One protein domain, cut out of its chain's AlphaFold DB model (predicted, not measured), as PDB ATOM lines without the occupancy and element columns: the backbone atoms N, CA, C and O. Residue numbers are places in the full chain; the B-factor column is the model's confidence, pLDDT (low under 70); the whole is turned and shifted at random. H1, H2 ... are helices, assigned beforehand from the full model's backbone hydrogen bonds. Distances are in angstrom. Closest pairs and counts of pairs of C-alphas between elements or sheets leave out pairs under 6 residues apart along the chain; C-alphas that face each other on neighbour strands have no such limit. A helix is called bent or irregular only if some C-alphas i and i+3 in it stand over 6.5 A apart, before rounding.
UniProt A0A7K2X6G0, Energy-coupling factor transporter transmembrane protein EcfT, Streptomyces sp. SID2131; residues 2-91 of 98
ATOM      1  N   PRO A   2     -17.339  -2.622 104.225       87.44
ATOM      2  CA  PRO A   2     -17.338  -4.071 104.490       87.44
ATOM      3  C   PRO A   2     -18.176  -4.869 103.479       87.44
ATOM      4  O   PRO A   2     -17.721  -5.890 102.972       87.44
ATOM      5  N   LEU A   3     -19.351  -4.352 103.099       92.19
ATOM      6  CA  LEU A   3     -20.211  -4.980 102.091       92.19
ATOM      7  C   LEU A   3     -19.561  -5.030 100.696       92.19
ATOM      8  O   LEU A   3     -19.673  -6.036 100.003       92.19
ATOM      9  N   LEU A   4     -18.836  -3.975 100.305       86.88
ATOM     10  CA  LEU A   4     -18.108  -3.940  99.030       86.88
ATOM     11  C   LEU A   4     -16.977  -4.974  99.006       86.88
ATOM     12  O   LEU A   4     -16.806  -5.668  98.009       86.88
ATOM     13  N   GLY A   5     -16.244  -5.114 100.116       92.38
ATOM     14  CA  GLY A   5     -15.217  -6.146 100.258       92.38
ATOM     15  C   GLY A   5     -15.801  -7.557 100.162       92.38
ATOM     16  O   GLY A   5     -15.280  -8.387  99.421       92.38
ATOM     17  N   ALA A   6     -16.921  -7.812 100.841       94.62
ATOM     18  CA  ALA A   6     -17.618  -9.093 100.763       94.62
ATOM     19  C   ALA A   6     -18.112  -9.401  99.338       94.62
ATOM     20  O   ALA A   6     -17.900 -10.508  98.845       94.62
ATOM     21  N   GLY A   7     -18.706  -8.418  98.652       92.81
ATOM     22  CA  GLY A   7     -19.141  -8.553  97.260       92.81
ATOM     23  C   GLY A   7     -17.981  -8.861  96.312       92.81
ATOM     24  O   GLY A   7     -18.065  -9.802  95.528       92.81
ATOM     25  N   LEU A   8     -16.860  -8.142  96.443       92.50
ATOM     26  CA  LEU A   8     -15.649  -8.394  95.658       92.50
ATOM     27  C   LEU A   8     -15.125  -9.820  95.868       92.50
ATOM     28  O   LEU A   8     -14.831 -10.523  94.901       92.50
ATOM     29  N   LEU A   9     -15.034 -10.264  97.125       94.94
ATOM     30  CA  LEU A   9     -14.611 -11.626  97.455       94.94
ATOM     31  C   LEU A   9     -15.565 -12.668  96.865       94.94
ATOM     32  O   LEU A   9     -15.102 -13.660  96.299       94.94
ATOM     33  N   ALA A  10     -16.877 -12.429  96.937       95.19
ATOM     34  CA  ALA A  10     -17.885 -13.304  96.350       95.19
ATOM     35  C   ALA A  10     -17.735 -13.401  94.821       95.19
ATOM     36  O   ALA A  10     -17.741 -14.507  94.279       95.19
ATOM     37  N   SER A  11     -17.515 -12.281  94.124       93.06
ATOM     38  CA  SER A  11     -17.266 -12.266  92.676       93.06
ATOM     39  C   SER A  11     -15.997 -13.037  92.301       93.06
ATOM     40  O   SER A  11     -16.027 -13.875  91.399       93.06
ATOM     41  N   VAL A  12     -14.886 -12.811  93.014       92.56
ATOM     42  CA  VAL A  12     -13.616 -13.522  92.775       92.56
ATOM     43  C   VAL A  12     -13.773 -15.023  93.017       92.56
ATOM     44  O   VAL A  12     -13.301 -15.836  92.216       92.56
ATOM     45  N   ALA A  13     -14.457 -15.408  94.096       92.44
ATOM     46  CA  ALA A  13     -14.737 -16.804  94.409       92.44
ATOM     47  C   ALA A  13     -15.607 -17.462  93.326       92.44
ATOM     48  O   ALA A  13     -15.284 -18.563  92.877       92.44
ATOM     49  N   GLY A  14     -16.649 -16.768  92.856       91.19
ATOM     50  CA  GLY A  14     -17.516 -17.222  91.769       91.19
ATOM     51  C   GLY A  14     -16.749 -17.467  90.468       91.19
ATOM     52  O   GLY A  14     -16.845 -18.554  89.899       91.19
ATOM     53  N   LEU A  15     -15.912 -16.513  90.042       89.94
ATOM     54  CA  LEU A  15     -15.070 -16.650  88.845       89.94
ATOM     55  C   LEU A  15     -14.085 -17.821  88.966       89.94
ATOM     56  O   LEU A  15     -13.925 -18.603  88.026       89.94
ATOM     57  N   ARG A  16     -13.448 -17.993  90.133       86.00
ATOM     58  CA  ARG A  16     -12.527 -19.116  90.370       86.00
ATOM     59  C   ARG A  16     -13.228 -20.466  90.369       86.00
ATOM     60  O   ARG A  16     -12.686 -21.425  89.820       86.00
ATOM     61  N   LEU A  17     -14.402 -20.562  90.988       89.44
ATOM     62  CA  LEU A  17     -15.170 -21.802  91.021       89.44
ATOM     63  C   LEU A  17     -15.706 -22.154  89.626       89.44
ATOM     64  O   LEU A  17     -15.635 -23.318  89.231       89.44
ATOM     65  N   GLY A  18     -16.163 -21.155  88.865       86.38
ATOM     66  CA  GLY A  18     -16.597 -21.305  87.477       86.38
ATOM     67  C   GLY A  18     -15.476 -21.798  86.564       86.38
ATOM     68  O   GLY A  18     -15.652 -22.791  85.862       86.38
ATOM     69  N   GLY A  19     -14.286 -21.194  86.653       83.12
ATOM     70  CA  GLY A  19     -13.127 -21.598  85.847       83.12
ATOM     71  C   GLY A  19     -12.614 -23.015  86.139       83.12
ATOM     72  O   GLY A  19     -12.041 -23.652  85.258       83.12
ATOM     73  N   ARG A  20     -12.839 -23.543  87.353       76.19
ATOM     74  CA  ARG A  20     -12.485 -24.929  87.723       76.19
ATOM     75  C   ARG A  20     -13.445 -25.979  87.161       76.19
ATOM     76  O   ARG A  20     -13.041 -27.127  87.018       76.19
ATOM     77  N   ARG A  21     -14.702 -25.616  86.883       74.50
ATOM     78  CA  ARG A  21     -15.739 -26.546  86.396       74.50
ATOM     79  C   ARG A  21     -15.752 -26.702  84.874       74.50
ATOM     80  O   ARG A  21     -16.478 -27.548  84.360       74.50
ATOM     81  N   THR A  22     -14.959 -25.921  84.148       73.88
ATOM     82  CA  THR A  22     -14.838 -26.040  82.693       73.88
ATOM     83  C   THR A  22     -14.079 -27.321  82.326       73.88
ATOM     84  O   THR A  22     -12.863 -27.406  82.502       73.88
ATOM     85  N   VAL A  23     -14.794 -28.323  81.803       65.81
ATOM     86  CA  VAL A  23     -14.214 -29.567  81.269       65.81
ATOM     87  C   VAL A  23     -13.348 -29.220  80.053       65.81
ATOM     88  O   VAL A  23     -13.853 -28.758  79.033       65.81
ATOM     89  N   ARG A  24     -12.027 -29.392  80.164       64.88
ATOM     90  CA  ARG A  24     -11.055 -29.086  79.099       64.88
ATOM     91  C   ARG A  24     -10.646 -30.370  78.377       64.88
ATOM     92  O   ARG A  24     -10.015 -31.223  78.987       64.88
ATOM     93  N   THR A  25     -10.944 -30.494  77.084       70.38
ATOM     94  CA  THR A  25     -10.596 -31.688  76.282       70.38
ATOM     95  C   THR A  25      -9.186 -31.654  75.672       70.38
ATOM     96  O   THR A  25      -8.631 -32.702  75.368       70.38
ATOM     97  N   ARG A  26      -8.538 -30.490  75.579       65.50
ATOM     98  CA  ARG A  26      -7.071 -30.281  75.523       65.50
ATOM     99  C   ARG A  26      -6.867 -28.773  75.395       65.50
ATOM    100  O   ARG A  26      -7.302 -28.188  74.414       65.50
ATOM    101  N   TYR A  27      -6.240 -28.131  76.378       67.25
ATOM    102  CA  TYR A  27      -5.935 -26.694  76.333       67.25
ATOM    103  C   TYR A  27      -4.432 -26.495  76.472       67.25
ATOM    104  O   TYR A  27      -3.823 -27.068  77.376       67.25
ATOM    105  N   ARG A  28      -3.841 -25.666  75.610       67.25
ATOM    106  CA  ARG A  28      -2.491 -25.136  75.810       67.25
ATOM    107  C   ARG A  28      -2.634 -23.947  76.762       67.25
ATOM    108  O   ARG A  28      -3.290 -22.988  76.370       67.25
ATOM    109  N   PRO A  29      -2.118 -24.007  78.007       67.31
ATOM    110  CA  PRO A  29      -2.264 -22.918  78.960       67.31
ATOM    111  C   PRO A  29      -1.678 -21.647  78.373       67.31
ATOM    112  O   PRO A  29      -0.459 -21.568  78.200       67.31
ATOM    113  N   ASP A  30      -2.534 -20.683  78.048       70.25
ATOM    114  CA  ASP A  30      -2.039 -19.379  77.658       70.25
ATOM    115  C   ASP A  30      -1.399 -18.740  78.892       70.25
ATOM    116  O   ASP A  30      -1.976 -18.723  79.988       70.25
ATOM    117  N   ARG A  31      -0.131 -18.357  78.765       77.88
ATOM    118  CA  ARG A  31       0.671 -17.939  79.916       77.88
ATOM    119  C   ARG A  31       0.268 -16.513  80.255       77.88
ATOM    120  O   ARG A  31       0.299 -15.647  79.388       77.88
ATOM    121  N   TRP A  32      -0.062 -16.251  81.517       80.31
ATOM    122  CA  TRP A  32      -0.354 -14.895  81.978       80.31
ATOM    123  C   TRP A  32       0.918 -14.038  81.898       80.31
ATOM    124  O   TRP A  32       1.776 -14.087  82.779       80.31
ATOM    125  N   GLY A  33       1.081 -13.325  80.789       86.31
ATOM    126  CA  GLY A  33       2.278 -12.557  80.472       86.31
ATOM    127  C   GLY A  33       2.249 -11.126  81.009       86.31
ATOM    128  O   GLY A  33       1.285 -10.663  81.616       86.31
ATOM    129  N   ALA A  34       3.316 -10.378  80.725       84.69
ATOM    130  CA  ALA A  34       3.397  -8.956  81.059       84.69
ATOM    131  C   ALA A  34       2.257  -8.133  80.423       84.69
ATOM    132  O   ALA A  34       1.710  -7.247  81.069       84.69
ATOM    133  N   ARG A  35       1.838  -8.463  79.190       84.06
ATOM    134  CA  ARG A  35       0.734  -7.772  78.495       84.06
ATOM    135  C   ARG A  35      -0.602  -7.919  79.223       84.06
ATOM    136  O   ARG A  35      -1.299  -6.927  79.403       84.06
ATOM    137  N   SER A  36      -0.943  -9.120  79.700       86.50
ATOM    138  CA  SER A  36      -2.184  -9.332  80.458       86.50
ATOM    139  C   SER A  36      -2.149  -8.633  81.819       86.50
ATOM    140  O   SER A  36      -3.171  -8.110  82.259       86.50
ATOM    141  N   TRP A  37      -0.977  -8.543  82.458       88.50
ATOM    142  CA  TRP A  37      -0.789  -7.728  83.664       88.50
ATOM    143  C   TRP A  37      -0.949  -6.229  83.414       88.50
ATOM    144  O   TRP A  37      -1.580  -5.561  84.224       88.50
ATOM    145  N   LEU A  38      -0.428  -5.703  82.305       87.06
ATOM    146  CA  LEU A  38      -0.582  -4.291  81.942       87.06
ATOM    147  C   LEU A  38      -2.046  -3.932  81.663       87.06
ATOM    148  O   LEU A  38      -2.519  -2.902  82.132       87.06
ATOM    149  N   VAL A  39      -2.775  -4.802  80.959       88.12
ATOM    150  CA  VAL A  39      -4.206  -4.611  80.674       88.12
ATOM    151  C   VAL A  39      -5.050  -4.685  81.948       88.12
ATOM    152  O   VAL A  39      -5.899  -3.830  82.175       88.12
ATOM    153  N   ALA A  40      -4.811  -5.673  82.813       88.69
ATOM    154  CA  ALA A  40      -5.515  -5.755  84.094       88.69
ATOM    155  C   ALA A  40      -5.139  -4.584  85.024       88.69
ATOM    156  O   ALA A  40      -5.990  -4.028  85.719       88.69
ATOM    157  N   GLY A  41      -3.864  -4.194  85.018       89.06
ATOM    158  CA  GLY A  41      -3.314  -3.126  85.845       89.06
ATOM    159  C   GLY A  41      -3.790  -1.734  85.443       89.06
ATOM    160  O   GLY A  41      -3.981  -0.904  86.328       89.06
ATOM    161  N   SER A  42      -4.043  -1.471  84.156       91.75
ATOM    162  CA  SER A  42      -4.539  -0.164  83.707       91.75
ATOM    163  C   SER A  42      -5.907   0.158  84.311       91.75
ATOM    164  O   SER A  42      -6.096   1.248  84.843       91.75
ATOM    165  N   GLY A  43      -6.833  -0.807  84.333       87.94
ATOM    166  CA  GLY A  43      -8.145  -0.634  84.960       87.94
ATOM    167  C   GLY A  43      -8.049  -0.391  86.470       87.94
ATOM    168  O   GLY A  43      -8.719   0.494  87.002       87.94
ATOM    169  N   VAL A  44      -7.169  -1.124  87.160       90.50
ATOM    170  CA  VAL A  44      -6.919  -0.923  88.598       90.50
ATOM    171  C   VAL A  44      -6.318   0.459  88.862       90.50
ATOM    172  O   VAL A  44      -6.753   1.143  89.787       90.50
ATOM    173  N   ALA A  45      -5.365   0.900  88.039       88.94
ATOM    174  CA  ALA A  45      -4.758   2.222  88.152       88.94
ATOM    175  C   ALA A  45      -5.801   3.336  87.980       88.94
ATOM    176  O   ALA A  45      -5.875   4.225  88.826       88.94
ATOM    177  N   VAL A  46      -6.660   3.250  86.956       90.00
ATOM    178  CA  VAL A  46      -7.769   4.199  86.740       90.00
ATOM    179  C   VAL A  46      -8.695   4.239  87.956       90.00
ATOM    180  O   VAL A  46      -9.008   5.321  88.451       90.00
ATOM    181  N   ALA A  47      -9.102   3.076  88.477       87.12
ATOM    182  CA  ALA A  47      -9.989   2.995  89.637       87.12
ATOM    183  C   ALA A  47      -9.372   3.649  90.884       87.12
ATOM    184  O   ALA A  47     -10.032   4.437  91.562       87.12
ATOM    185  N   VAL A  48      -8.096   3.375  91.171       88.06
ATOM    186  CA  VAL A  48      -7.381   3.985  92.301       88.06
ATOM    187  C   VAL A  48      -7.273   5.496  92.121       88.06
ATOM    188  O   VAL A  48      -7.577   6.237  93.055       88.06
ATOM    189  N   LEU A  49      -6.884   5.968  90.934       87.50
ATOM    190  CA  LEU A  49      -6.767   7.397  90.649       87.50
ATOM    191  C   LEU A  49      -8.115   8.121  90.778       87.50
ATOM    192  O   LEU A  49      -8.161   9.193  91.373       87.50
ATOM    193  N   MET A  50      -9.218   7.511  90.328       84.56
ATOM    194  CA  MET A  50     -10.578   8.041  90.509       84.56
ATOM    195  C   MET A  50     -10.987   8.141  91.976       84.56
ATOM    196  O   MET A  50     -11.455   9.189  92.416       84.56
ATOM    197  N   ILE A  51     -10.769   7.079  92.757       86.75
ATOM    198  CA  ILE A  51     -11.079   7.081  94.195       86.75
ATOM    199  C   ILE A  51     -10.273   8.171  94.910       86.75
ATOM    200  O   ILE A  51     -10.799   8.871  95.776       86.75
ATOM    201  N   ARG A  52      -9.000   8.349  94.534       84.06
ATOM    202  CA  ARG A  52      -8.142   9.404  95.081       84.06
ATOM    203  C   ARG A  52      -8.621  10.789  94.657       84.06
ATOM    204  O   ARG A  52      -8.722  11.652  95.520       84.06
ATOM    205  N   ALA A  53      -8.962  10.996  93.387       83.94
ATOM    206  CA  ALA A  53      -9.482  12.272  92.903       83.94
ATOM    207  C   ALA A  53     -10.751  12.692  93.661       83.94
ATOM    208  O   ALA A  53     -10.835  13.832  94.108       83.94
ATOM    209  N   ASN A  54     -11.665  11.752  93.921       81.50
ATOM    210  CA  ASN A  54     -12.856  12.000  94.734       81.50
ATOM    211  C   ASN A  54     -12.540  12.350  96.198       81.50
ATOM    212  O   ASN A  54     -13.252  13.135  96.811       81.50
ATOM    213  N   ALA A  55     -11.481  11.773  96.772       78.12
ATOM    214  CA  ALA A  55     -11.059  12.091  98.137       78.12
ATOM    215  C   ALA A  55     -10.386  13.472  98.250       78.12
ATOM    216  O   ALA A  55     -10.501  14.116  99.288       78.12
ATOM    217  N   TYR A  56      -9.671  13.911  97.209       75.50
ATOM    218  CA  TYR A  56      -8.972  15.200  97.190       75.50
ATOM    219  C   TYR A  56      -9.869  16.372  96.782       75.50
ATOM    220  O   TYR A  56      -9.732  17.455  97.341       75.50
ATOM    221  N   ALA A  57     -10.760  16.171  95.810       70.56
ATOM    222  CA  ALA A  57     -11.634  17.207  95.271       70.56
ATOM    223  C   ALA A  57     -13.032  16.623  94.983       70.56
ATOM    224  O   ALA A  57     -13.371  16.379  93.825       70.56
ATOM    225  N   PRO A  58     -13.847  16.368  96.022       68.44
ATOM    226  CA  PRO A  58     -15.181  15.787  95.853       68.44
ATOM    227  C   PRO A  58     -16.118  16.692  95.042       68.44
ATOM    228  O   PRO A  58     -16.930  16.177  94.278       68.44
ATOM    229  N   GLU A  59     -15.966  18.014  95.141       69.88
ATOM    230  CA  GLU A  59     -16.751  18.998  94.373       69.88
ATOM    231  C   GLU A  59     -16.509  18.884  92.859       69.88
ATOM    232  O   GLU A  59     -17.416  19.068  92.054       69.88
ATOM    233  N   ALA A  60     -15.299  18.477  92.457       68.06
ATOM    234  CA  ALA A  60     -14.917  18.325  91.055       68.06
ATOM    235  C   ALA A  60     -15.619  17.139  90.360       68.06
ATOM    236  O   ALA A  60     -15.652  17.069  89.134       68.06
ATOM    237  N   LEU A  61     -16.163  16.190  91.134       63.97
ATOM    238  CA  LEU A  61     -16.929  15.041  90.638       63.97
ATOM    239  C   LEU A  61     -18.430  15.132  90.967       63.97
ATOM    240  O   LEU A  61     -19.201  14.296  90.501       63.97
ATOM    241  N   HIS A  62     -18.851  16.155  91.717       72.81
ATOM    242  CA  HIS A  62     -20.246  16.405  92.082       72.81
ATOM    243  C   HIS A  62     -20.650  17.838  91.706       72.81
ATOM    244  O   HIS A  62     -20.836  18.677  92.586       72.81
ATOM    245  N   PRO A  63     -20.792  18.146  90.404       69.94
ATOM    246  CA  PRO A  63     -21.175  19.483  89.979       69.94
ATOM    247  C   PRO A  63     -22.555  19.858  90.538       69.94
ATOM    248  O   PRO A  63     -23.538  19.133  90.363       69.94
ATOM    249  N   GLY A  64     -22.615  20.997  91.232       69.81
ATOM    250  CA  GLY A  64     -23.840  21.519  91.828       69.81
ATOM    251  C   GLY A  64     -24.876  21.916  90.775       69.81
ATOM    252  O   GLY A  64     -24.546  22.461  89.725       69.81
ATOM    253  N   VAL A  65     -26.152  21.658  91.068       70.81
ATOM    254  CA  VAL A  65     -27.281  21.997  90.179       70.81
ATOM    255  C   VAL A  65     -27.891  23.374  90.465       70.81
ATOM    256  O   VAL A  65     -28.770  23.820  89.731       70.81
ATOM    257  N   VAL A  66     -27.440  24.059  91.524       69.06
ATOM    258  CA  VAL A  66     -27.899  25.403  91.903       69.06
ATOM    259  C   VAL A  66     -26.732  26.214  92.485       69.06
ATOM    260  O   VAL A  66     -26.145  25.766  93.470       69.06
ATOM    261  N   PRO A  67     -26.432  27.422  91.965       68.56
ATOM    262  CA  PRO A  67     -26.938  28.013  90.720       68.56
ATOM    263  C   PRO A  67     -26.409  27.275  89.475       68.56
ATOM    264  O   PRO A  67     -25.387  26.599  89.538       68.56
ATOM    265  N   LEU A  68     -27.108  27.402  88.340       68.62
ATOM    266  CA  LEU A  68     -26.722  26.760  87.079       68.62
ATOM    267  C   LEU A  68     -25.399  27.363  86.569       68.62
ATOM    268  O   LEU A  68     -25.379  28.462  86.015       68.62
ATOM    269  N   ALA A  69     -24.297  26.651  86.775       74.69
ATOM    270  CA  ALA A  69     -22.976  26.998  86.268       74.69
ATOM    271  C   ALA A  69     -22.476  25.883  85.345       74.69
ATOM    272  O   ALA A  69     -22.820  24.714  85.523       74.69
ATOM    273  N   ALA A  70     -21.670  26.241  84.343       69.88
ATOM    274  CA  ALA A  70     -21.006  25.237  83.524       69.88
ATOM    275  C   ALA A  70     -20.035  24.444  84.418       69.88
ATOM    276  O   ALA A  70     -19.186  25.066  85.061       69.88
ATOM    277  N   PRO A  71     -20.155  23.106  84.488       69.06
ATOM    278  CA  PRO A  71     -19.238  22.302  85.276       69.06
ATOM    279  C   PRO A  71     -17.830  22.442  84.699       69.06
ATOM    280  O   PRO A  71     -17.614  22.306  83.492       69.06
ATOM    281  N   GLU A  72     -16.871  22.741  85.565       77.00
ATOM    282  CA  GLU A  72     -15.463  22.767  85.198       77.00
ATOM    283  C   GLU A  72     -14.990  21.352  84.855       77.00
ATOM    284  O   GLU A  72     -15.385  20.385  85.503       77.00
ATOM    285  N   LEU A  73     -14.174  21.208  83.807       75.19
ATOM    286  CA  LEU A  73     -13.631  19.907  83.425       75.19
ATOM    287  C   LEU A  73     -12.483  19.557  84.378       75.19
ATOM    288  O   LEU A  73     -11.414  20.174  84.294       75.19
ATOM    289  N   PRO A  74     -12.638  18.553  85.253       81.50
ATOM    290  CA  PRO A  74     -11.613  18.257  86.230       81.50
ATOM    291  C   PRO A  74     -10.460  17.521  85.531       81.50
ATOM    292  O   PRO A  74     -10.559  16.347  85.162       81.50
ATOM    293  N   LEU A  75      -9.347  18.231  85.326       83.06
ATOM    294  CA  LEU A  75      -8.193  17.748  84.556       83.06
ATOM    295  C   LEU A  75      -7.593  16.463  85.141       83.06
ATOM    296  O   LEU A  75      -7.243  15.550  84.401       83.06
ATOM    297  N   LEU A  76      -7.505  16.366  86.471       82.81
ATOM    298  CA  LEU A  76      -6.956  15.193  87.156       82.81
ATOM    299  C   LEU A  76      -7.787  13.925  86.879       82.81
ATOM    300  O   LEU A  76      -7.207  12.924  86.441       82.81
ATOM    301  N   PRO A  77      -9.125  13.938  87.048       81.19
ATOM    302  CA  PRO A  77      -9.954  12.835  86.598       81.19
ATOM    303  C   PRO A  77      -9.861  12.527  85.108       81.19
ATOM    304  O   PRO A  77      -9.734  11.360  84.737       81.19
ATOM    305  N   ALA A  78      -9.866  13.557  84.261       83.56
ATOM    306  CA  ALA A  78      -9.762  13.374  82.819       83.56
ATOM    307  C   ALA A  78      -8.472  12.621  82.447       83.56
ATOM    308  O   ALA A  78      -8.526  11.604  81.757       83.56
ATOM    309  N   LEU A  79      -7.323  13.044  82.984       85.25
ATOM    310  CA  LEU A  79      -6.031  12.383  82.775       85.25
ATOM    311  C   LEU A  79      -6.002  10.951  83.320       85.25
ATOM    312  O   LEU A  79      -5.413  10.063  82.709       85.25
ATOM    313  N   SER A  80      -6.663  10.708  84.451       85.12
ATOM    314  CA  SER A  80      -6.732   9.376  85.057       85.12
ATOM    315  C   SER A  80      -7.427   8.373  84.138       85.12
ATOM    316  O   SER A  80      -6.953   7.250  84.000       85.12
ATOM    317  N   ILE A  81      -8.514   8.778  83.473       85.38
ATOM    318  CA  ILE A  81      -9.258   7.919  82.539       85.38
ATOM    319  C   ILE A  81      -8.427   7.594  81.292       85.38
ATOM    320  O   ILE A  81      -8.528   6.481  80.777       85.38
ATOM    321  N   LEU A  82      -7.550   8.498  80.841       88.38
ATOM    322  CA  LEU A  82      -6.673   8.244  79.690       88.38
ATOM    323  C   LEU A  82      -5.724   7.059  79.915       88.38
ATOM    324  O   LEU A  82      -5.390   6.360  78.962       88.38
ATOM    325  N   VAL A  83      -5.344   6.758  81.161       88.19
ATOM    326  CA  VAL A  83      -4.573   5.541  81.490       88.19
ATOM    327  C   VAL A  83      -5.355   4.272  81.124       88.19
ATOM    328  O   VAL A  83      -4.771   3.252  80.755       88.19
ATOM    329  N   GLY A  84      -6.686   4.338  81.133       85.62
ATOM    330  CA  GLY A  84      -7.567   3.271  80.667       85.62
ATOM    331  C   GLY A  84      -7.431   2.956  79.176       85.62
ATOM    332  O   GLY A  84      -7.907   1.910  78.753       85.62
ATOM    333  N   LEU A  85      -6.748   3.800  78.394       88.62
ATOM    334  CA  LEU A  85      -6.459   3.563  76.976       88.62
ATOM    335  C   LEU A  85      -5.208   2.706  76.748       88.62
ATOM    336  O   LEU A  85      -4.984   2.251  75.630       88.62
ATOM    337  N   VAL A  86      -4.412   2.417  77.784       88.81
ATOM    338  CA  VAL A  86      -3.231   1.537  77.682       88.81
ATOM    339  C   VAL A  86      -3.531   0.187  76.998       88.81
ATOM    340  O   VAL A  86      -2.738  -0.226  76.147       88.81
ATOM    341  N   PRO A  87      -4.658  -0.505  77.270       87.31
ATOM    342  CA  PRO A  87      -5.002  -1.747  76.585       87.31
ATOM    343  C   PRO A  87      -5.121  -1.613  75.067       87.31
ATOM    344  O   PRO A  87      -4.802  -2.576  74.383       87.31
ATOM    345  N   ALA A  88      -5.497  -0.445  74.534       86.31
ATOM    346  CA  ALA A  88      -5.609  -0.238  73.088       86.31
ATOM    347  C   ALA A  88      -4.272  -0.443  72.352       86.31
ATOM    348  O   ALA A  88      -4.262  -0.797  71.180       86.31
ATOM    349  N   PHE A  89      -3.147  -0.263  73.052       85.81
ATOM    350  CA  PHE A  89      -1.803  -0.436  72.494       85.81
ATOM    351  C   PHE A  89      -1.140  -1.754  72.911       85.81
ATOM    352  O   PHE A  89      -0.232  -2.242  72.239       85.81
ATOM    353  N   VAL A  90      -1.547  -2.322  74.050       86.62
ATOM    354  CA  VAL A  90      -0.869  -3.478  74.660       86.62
ATOM    355  C   VAL A  90      -1.596  -4.796  74.395       86.62
ATOM    356  O   VAL A  90      -0.936  -5.846  74.357       86.62
ATOM    357  N   ALA A  91      -2.921  -4.759  74.222       84.69
ATOM    358  CA  ALA A  91      -3.730  -5.949  74.005       84.69
ATOM    359  C   ALA A  91      -3.311  -6.672  72.711       84.69
ATOM    360  O   ALA A  91      -3.016  -6.019  71.708       84.69
TER     361      ALA A  91
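Overview. This is residues 2 to 91 of the 98 residues of the protein "Energy-coupling factor transporter transmembrane protein EcfT" of Streptomyces sp. SID2131 (UniProt A0A7K2X6G0). Helices H2 and H4 lie side by side, running opposite ways, as a narrow body; H1 sticks out as a free arm, and residues 64 to 70 stick out between short H3 and H4. Printed are 90 residues with four named helices, H1 to H4 in order: all helix. The whole is extended, radius of gyration of the C-alphas 19.0 A, spanning 63 by 34 by 19 A.

Along the chain. Find C-alpha 2 at (-17.338, -4.071, 104.490); from there H1 runs 28.9 A to residue 21. H2, residues 34 to 56, spans 31.6 A, with a kink of 27 degrees near residue 41. H3 is residues 58 to 61, 5.6 A. H4, residues 75 to 90, runs 24.5 A to C-alpha 90 at (-0.869, -3.478, 74.660); it is only just irregular, C-alphas 84 and 87 being 7.0 A apart.

Arrangement. H1 is apart from H2, H3 and H4. H2 and H4 touch at a shallow tilt of 7 degrees, opposite ways; their closest C-alphas, of Val 39 and Pro 87, are 5.1 A apart. H2 and H3 are close but not clearly touching, closest at the C-alphas of Asn 54 and Leu 61, 6.5 A. Every O i to N i+4 pair is within hydrogen-bond range in H1, 18 of 19 in H2, and 5 of 12 in H4, beside 12 of 13 O i to N i+3 pairs.

Size, cuts and confidence. The C-alphas farthest apart, of Thr 25 and Pro 67, are 63.6 A apart. The printed part has no cut; links H1 to H2 and H3 to H4 are long. In the model 17 printed residues have pLDDT under 70, among them 26 to 29.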